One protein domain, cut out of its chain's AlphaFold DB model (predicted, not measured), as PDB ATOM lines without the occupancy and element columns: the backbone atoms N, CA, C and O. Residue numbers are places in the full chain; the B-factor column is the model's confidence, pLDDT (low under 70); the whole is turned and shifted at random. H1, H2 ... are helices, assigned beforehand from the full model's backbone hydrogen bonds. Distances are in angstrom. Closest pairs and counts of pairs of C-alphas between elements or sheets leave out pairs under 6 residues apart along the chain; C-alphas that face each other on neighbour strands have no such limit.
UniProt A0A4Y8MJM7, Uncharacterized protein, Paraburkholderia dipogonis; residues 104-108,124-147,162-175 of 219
ATOM      1  N   TYR A 104      -9.870 -27.914 -18.776       59.31
ATOM      2  CA  TYR A 104     -10.194 -27.802 -17.361       59.31
ATOM      3  C   TYR A 104     -11.471 -26.970 -17.170       59.31
ATOM      4  O   TYR A 104     -11.500 -25.784 -17.491       59.31
ATOM      5  N   GLN A 105     -12.516 -27.588 -16.616       58.47
ATOM      6  CA  GLN A 105     -13.766 -26.921 -16.254       58.47
ATOM      7  C   GLN A 105     -13.985 -27.044 -14.748       58.47
ATOM      8  O   GLN A 105     -14.243 -28.128 -14.217       58.47
ATOM      9  N   ARG A 106     -13.871 -25.919 -14.038       65.19
ATOM     10  CA  ARG A 106     -14.125 -25.851 -12.597       65.19
ATOM     11  C   ARG A 106     -15.633 -25.908 -12.348       65.19
ATOM     12  O   ARG A 106     -16.359 -25.005 -12.754       65.19
ATOM     13  N   ARG A 107     -16.104 -26.965 -11.678       63.25
ATOM     14  CA  ARG A 107     -17.524 -27.127 -11.296       63.25
ATOM     15  C   ARG A 107     -17.832 -26.568  -9.905       63.25
ATOM     16  O   ARG A 107     -18.950 -26.136  -9.659       63.25
ATOM     17  N   THR A 108     -16.846 -26.545  -9.011       65.25
ATOM     18  CA  THR A 108     -16.995 -26.014  -7.649       65.25
ATOM     19  C   THR A 108     -17.151 -24.495  -7.675       65.25
ATOM     20  O   THR A 108     -16.520 -23.824  -8.495       65.25
ATOM     21  N   ALA A 124     -10.782 -20.107 -11.654       75.81
ATOM     22  CA  ALA A 124     -11.834 -19.150 -11.288       75.81
ATOM     23  C   ALA A 124     -12.116 -18.145 -12.420       75.81
ATOM     24  O   ALA A 124     -13.264 -17.800 -12.679       75.81
ATOM     25  N   PHE A 125     -11.072 -17.724 -13.142       77.62
ATOM     26  CA  PHE A 125     -11.217 -16.845 -14.300       77.62
ATOM     27  C   PHE A 125     -11.935 -17.539 -15.467       77.62
ATOM     28  O   PHE A 125     -12.894 -16.999 -16.001       77.62
ATOM     29  N   THR A 126     -11.553 -18.773 -15.808       76.38
ATOM     30  CA  THR A 126     -12.249 -19.571 -16.834       76.38
ATOM     31  C   THR A 126     -13.720 -19.796 -16.470       76.38
ATOM     32  O   THR A 126     -14.589 -19.702 -17.331       76.38
ATOM     33  N   GLN A 127     -14.019 -20.033 -15.188       77.38
ATOM     34  CA  GLN A 127     -15.391 -20.167 -14.690       77.38
ATOM     35  C   GLN A 127     -16.192 -18.861 -14.811       77.38
ATOM     36  O   GLN A 127     -17.377 -18.904 -15.134       77.38
ATOM     37  N   LEU A 128     -15.559 -17.707 -14.578       81.56
ATOM     38  CA  LEU A 128     -16.181 -16.398 -14.777       81.56
ATOM     39  C   LEU A 128     -16.556 -16.181 -16.246       81.56
ATOM     40  O   LEU A 128     -17.689 -15.801 -16.526       81.56
ATOM     41  N   LEU A 129     -15.627 -16.451 -17.166       82.06
ATOM     42  CA  LEU A 129     -15.867 -16.294 -18.602       82.06
ATOM     43  C   LEU A 129     -16.968 -17.235 -19.103       82.06
ATOM     44  O   LEU A 129     -17.818 -16.815 -19.876       82.06
ATOM     45  N   GLY A 130     -17.023 -18.470 -18.595       79.06
ATOM     46  CA  GLY A 130     -18.115 -19.394 -18.916       79.06
ATOM     47  C   GLY A 130     -19.486 -18.949 -18.389       79.06
ATOM     48  O   GLY A 130     -20.505 -19.316 -18.962       79.06
ATOM     49  N   ARG A 131     -19.535 -18.161 -17.305       80.00
ATOM     50  CA  ARG A 131     -20.789 -17.623 -16.748       80.00
ATOM     51  C   ARG A 131     -21.260 -16.354 -17.463       80.00
ATOM     52  O   ARG A 131     -22.457 -16.084 -17.462       80.00
ATOM     53  N   TYR A 132     -20.336 -15.584 -18.029       82.62
ATOM     54  CA  TYR A 132     -20.609 -14.315 -18.701       82.62
ATOM     55  C   TYR A 132     -19.970 -14.312 -20.100       82.62
ATOM     56  O   TYR A 132     -18.893 -13.726 -20.265       82.62
ATOM     57  N   PRO A 133     -20.609 -14.956 -21.097       82.06
ATOM     58  CA  PRO A 133     -20.063 -15.061 -22.451       82.06
ATOM     59  C   PRO A 133     -19.814 -13.686 -23.085       82.06
ATOM     60  O   PRO A 133     -18.751 -13.475 -23.652       82.06
ATOM     61  N   ASP A 134     -20.678 -12.697 -22.836       81.62
ATOM     62  CA  ASP A 134     -20.500 -11.320 -23.327       81.62
ATOM     63  C   ASP A 134     -19.156 -10.692 -22.908       81.62
ATOM     64  O   ASP A 134     -18.551  -9.899 -23.635       81.62
ATOM     65  N   ILE A 135     -18.674 -11.029 -21.703       85.56
ATOM     66  CA  ILE A 135     -17.379 -10.555 -21.201       85.56
ATOM     67  C   ILE A 135     -16.243 -11.308 -21.898       85.56
ATOM     68  O   ILE A 135     -15.218 -10.697 -22.203       85.56
ATOM     69  N   ALA A 136     -16.413 -12.607 -22.154       84.12
ATOM     70  CA  ALA A 136     -15.446 -13.413 -22.892       84.12
ATOM     71  C   ALA A 136     -15.279 -12.898 -24.331       84.12
ATOM     72  O   ALA A 136     -14.158 -12.569 -24.722       84.12
ATOM     73  N   ASP A 137     -16.383 -12.685 -25.048       84.25
ATOM     74  CA  ASP A 137     -16.398 -12.169 -26.421       84.25
ATOM     75  C   ASP A 137     -15.750 -10.784 -26.506       84.25
ATOM     76  O   ASP A 137     -14.939 -10.497 -27.393       84.25
ATOM     77  N   TRP A 138     -16.035  -9.915 -25.529       87.56
ATOM     78  CA  TRP A 138     -15.395  -8.606 -25.441       87.56
ATOM     79  C   TRP A 138     -13.872  -8.713 -25.267       87.56
ATOM     80  O   TRP A 138     -13.130  -7.941 -25.881       87.56
ATOM     81  N   ILE A 139     -13.383  -9.654 -24.450       85.56
ATOM     82  CA  ILE A 139     -11.942  -9.885 -24.272       85.56
ATOM     83  C   ILE A 139     -11.324 -10.404 -25.572       85.56
ATOM     84  O   ILE A 139     -10.295  -9.873 -25.995       85.56
ATOM     85  N   GLU A 140     -11.938 -11.397 -26.216       84.50
ATOM     86  CA  GLU A 140     -11.442 -11.982 -27.467       84.50
ATOM     87  C   GLU A 140     -11.342 -10.939 -28.583       84.50
ATOM     88  O   GLU A 140     -10.296 -10.826 -29.232       84.50
ATOM     89  N   LEU A 141     -12.363 -10.086 -28.729       83.62
ATOM     90  CA  LEU A 141     -12.346  -8.962 -29.663       83.62
ATOM     91  C   LEU A 141     -11.163  -8.023 -29.385       83.62
ATOM     92  O   LEU A 141     -10.393  -7.700 -30.290       83.62
ATOM     93  N   ARG A 142     -10.960  -7.623 -28.121       82.06
ATOM     94  CA  ARG A 142      -9.860  -6.721 -27.734       82.06
ATOM     95  C   ARG A 142      -8.477  -7.340 -27.916       82.06
ATOM     96  O   ARG A 142      -7.520  -6.614 -28.196       82.06
ATOM     97  N   VAL A 143      -8.346  -8.654 -27.752       81.19
ATOM     98  CA  VAL A 143      -7.099  -9.379 -28.030       81.19
ATOM     99  C   VAL A 143      -6.852  -9.448 -29.538       81.19
ATOM    100  O   VAL A 143      -5.746  -9.131 -29.976       81.19
ATOM    101  N   SER A 144      -7.868  -9.771 -30.339       74.44
ATOM    102  CA  SER A 144      -7.778  -9.850 -31.804       74.44
ATOM    103  C   SER A 144      -7.429  -8.499 -32.448       74.44
ATOM    104  O   SER A 144      -6.504  -8.407 -33.259       74.44
ATOM    105  N   GLU A 145      -8.068  -7.409 -32.008       72.88
ATOM    106  CA  GLU A 145      -7.750  -6.033 -32.430       72.88
ATOM    107  C   GLU A 145      -6.284  -5.655 -32.159       72.88
ATOM    108  O   GLU A 145      -5.682  -4.881 -32.909       72.88
ATOM    109  N   ARG A 146      -5.689  -6.209 -31.093       66.75
ATOM    110  CA  ARG A 146      -4.284  -5.980 -30.732       66.75
ATOM    111  C   ARG A 146      -3.321  -6.778 -31.609       66.75
ATOM    112  O   ARG A 146      -2.255  -6.260 -31.928       66.75
ATOM    113  N   GLN A 147      -3.683  -8.000 -32.005       59.53
ATOM    114  CA  GLN A 147      -2.865  -8.832 -32.902       59.53
ATOM    115  C   GLN A 147      -2.742  -8.218 -34.307       59.53
ATOM    116  O   GLN A 147      -1.752  -8.439 -34.995       59.53
ATOM    117  N   ARG A 162      -5.485  -0.619 -19.436       76.19
ATOM    118  CA  ARG A 162      -6.711  -0.137 -20.095       76.19
ATOM    119  C   ARG A 162      -7.705  -1.274 -20.333       76.19
ATOM    120  O   ARG A 162      -8.890  -1.098 -20.074       76.19
ATOM    121  N   MET A 163      -7.214  -2.432 -20.769       80.06
ATOM    122  CA  MET A 163      -8.014  -3.647 -20.934       80.06
ATOM    123  C   MET A 163      -8.583  -4.129 -19.596       80.06
ATOM    124  O   MET A 163      -9.777  -4.376 -19.511       80.06
ATOM    125  N   HIS A 164      -7.769  -4.169 -18.536       80.94
ATOM    126  CA  HIS A 164      -8.222  -4.526 -17.191       80.94
ATOM    127  C   HIS A 164      -9.298  -3.561 -16.673       80.94
ATOM    128  O   HIS A 164     -10.313  -3.999 -16.145       80.94
ATOM    129  N   ARG A 165      -9.128  -2.245 -16.873       82.50
ATOM    130  CA  ARG A 165     -10.155  -1.256 -16.505       82.50
ATOM    131  C   ARG A 165     -11.461  -1.484 -17.271       82.50
ATOM    132  O   ARG A 165     -12.514  -1.524 -16.646       82.50
ATOM    133  N   GLY A 166     -11.384  -1.694 -18.586       82.81
ATOM    134  CA  GLY A 166     -12.558  -2.010 -19.405       82.81
ATOM    135  C   GLY A 166     -13.238  -3.317 -18.989       82.81
ATOM    136  O   GLY A 166     -14.458  -3.369 -18.912       82.81
ATOM    137  N   PHE A 167     -12.460  -4.337 -18.627       85.50
ATOM    138  CA  PHE A 167     -12.970  -5.590 -18.076       85.50
ATOM    139  C   PHE A 167     -13.734  -5.367 -16.765       85.50
ATOM    140  O   PHE A 167     -14.854  -5.848 -16.624       85.50
ATOM    141  N   LEU A 168     -13.184  -4.586 -15.826       84.44
ATOM    142  CA  LEU A 168     -13.882  -4.248 -14.580       84.44
ATOM    143  C   LEU A 168     -15.192  -3.493 -14.838       84.44
ATOM    144  O   LEU A 168     -16.178  -3.731 -14.142       84.44
ATOM    145  N   ASP A 169     -15.226  -2.611 -15.837       84.00
ATOM    146  CA  ASP A 169     -16.448  -1.900 -16.223       84.00
ATOM    147  C   ASP A 169     -17.503  -2.853 -16.807       84.00
ATOM    148  O   ASP A 169     -18.678  -2.740 -16.455       84.00
ATOM    149  N   GLN A 170     -17.099  -3.846 -17.607       82.38
ATOM    150  CA  GLN A 170     -18.012  -4.890 -18.089       82.38
ATOM    151  C   GLN A 170     -18.530  -5.777 -16.951       82.38
ATOM    152  O   GLN A 170     -19.730  -6.031 -16.866       82.38
ATOM    153  N   CYS A 171     -17.670  -6.160 -16.003       81.38
ATOM    154  CA  CYS A 171     -18.088  -6.888 -14.800       81.38
ATOM    155  C   CYS A 171     -19.112  -6.094 -13.968       81.38
ATOM    156  O   CYS A 171     -20.067  -6.666 -13.442       81.38
ATOM    157  N   ARG A 172     -18.952  -4.767 -13.862       81.56
ATOM    158  CA  ARG A 172     -19.915  -3.890 -13.172       81.56
ATOM    159  C   ARG A 172     -21.251  -3.812 -13.908       81.56
ATOM    160  O   ARG A 172     -22.288  -3.857 -13.250       81.56
ATOM    161  N   ARG A 173     -21.228  -3.717 -15.241       78.12
ATOM    162  CA  ARG A 173     -22.431  -3.695 -16.094       78.12
ATOM    163  C   ARG A 173     -23.219  -4.999 -16.017       78.12
ATOM    164  O   ARG A 173     -24.435  -4.953 -15.909       78.12
ATOM    165  N   ALA A 174     -22.534  -6.137 -15.957       73.75
ATOM    166  CA  ALA A 174     -23.141  -7.461 -15.811       73.75
ATOM    167  C   ALA A 174     -23.695  -7.755 -14.395       73.75
ATOM    168  O   ALA A 174     -23.985  -8.902 -14.067       73.75
ATOM    169  N   GLY A 175     -23.800  -6.754 -13.508       64.62
ATOM    170  CA  GLY A 175     -24.390  -6.912 -12.171       64.62
ATOM    171  C   GLY A 175     -23.524  -7.676 -11.160       64.62
ATOM    172  O   GLY A 175     -23.978  -7.989 -10.059       64.62
TER     173      GLY A 175
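AT A GLANCE: This is residues 104 to 108, 124 to 147 and 162 to 175 of the 219 residues of an uncharacterized protein of Paraburkholderia dipogonis (UniProt A0A4Y8MJM7). Two helices, H2 and H3, lie side by side and run opposite ways, and the short helix H1 makes a corner with H2 at the end where H2 begins. Residues 104 to 108 form a separate strip beyond H1, across a cut. The printed part has 43 residues with three named helices, in the order H1, H2, H3, and no named strand; its class is all helix. It is only just loose, close to compact, with a radius of gyration of the C-alphas of 11.1 A and spans of 32 by 25 by 14 A.

IN THESE COORDINATES: The printed part begins with residues 104 to 108, in no named element, with C-alpha 104 at (-10.194, -27.802, -17.361). H1 is residues 124 to 131, 10.6 A from first to last C-alpha, and begins at C-alpha 124 at (-11.834, -19.150, -11.288). H2, the longest helix, is residues 133 to 147 and measures 21.1 A. H3 is residues 162 to 173, 16.6 A long, and its last C-alpha is at (-22.431, -3.695, -16.094). Residues 174 and 175 follow it.

HOW THE PARTS SIT: H1 and H2 only just touch, with 3 pairs of C-alphas within 8 A, and only at the corner by their tight link of one residue, Tyr 132. H2 touches H1 with residues 135 to 136 alone; the closest C-alphas of the two are those of Leu 129 and Ala 136, 5.2 A apart. The two run opposite ways at a steep tilt of 68 degrees, only just short of about perpendicular. H2 and H3 touch, their closest C-alphas being those of Ile 135 and Gln 170, 6.5 A apart. They run opposite ways at a shallow tilt of 16 degrees. H1 and H3 are apart. In H1, H2 and H3 every O i to N i+4 pair is within hydrogen-bond range.

THE WHOLE: The two C-alphas farthest apart, those of Thr 108 and Gln 147, are 33.7 A from each other. Residues 109 to 123 are not printed, with 9.3 A between C-alphas 108 and 124. The link from H2 to H3 runs across the other cut, residues 148 to 161, with 16.0 A between C-alphas 147 and 162. The mean pLDDT of the printed part is 77.6; residues 104 to 108, 146 to 147 and 175 are under 70.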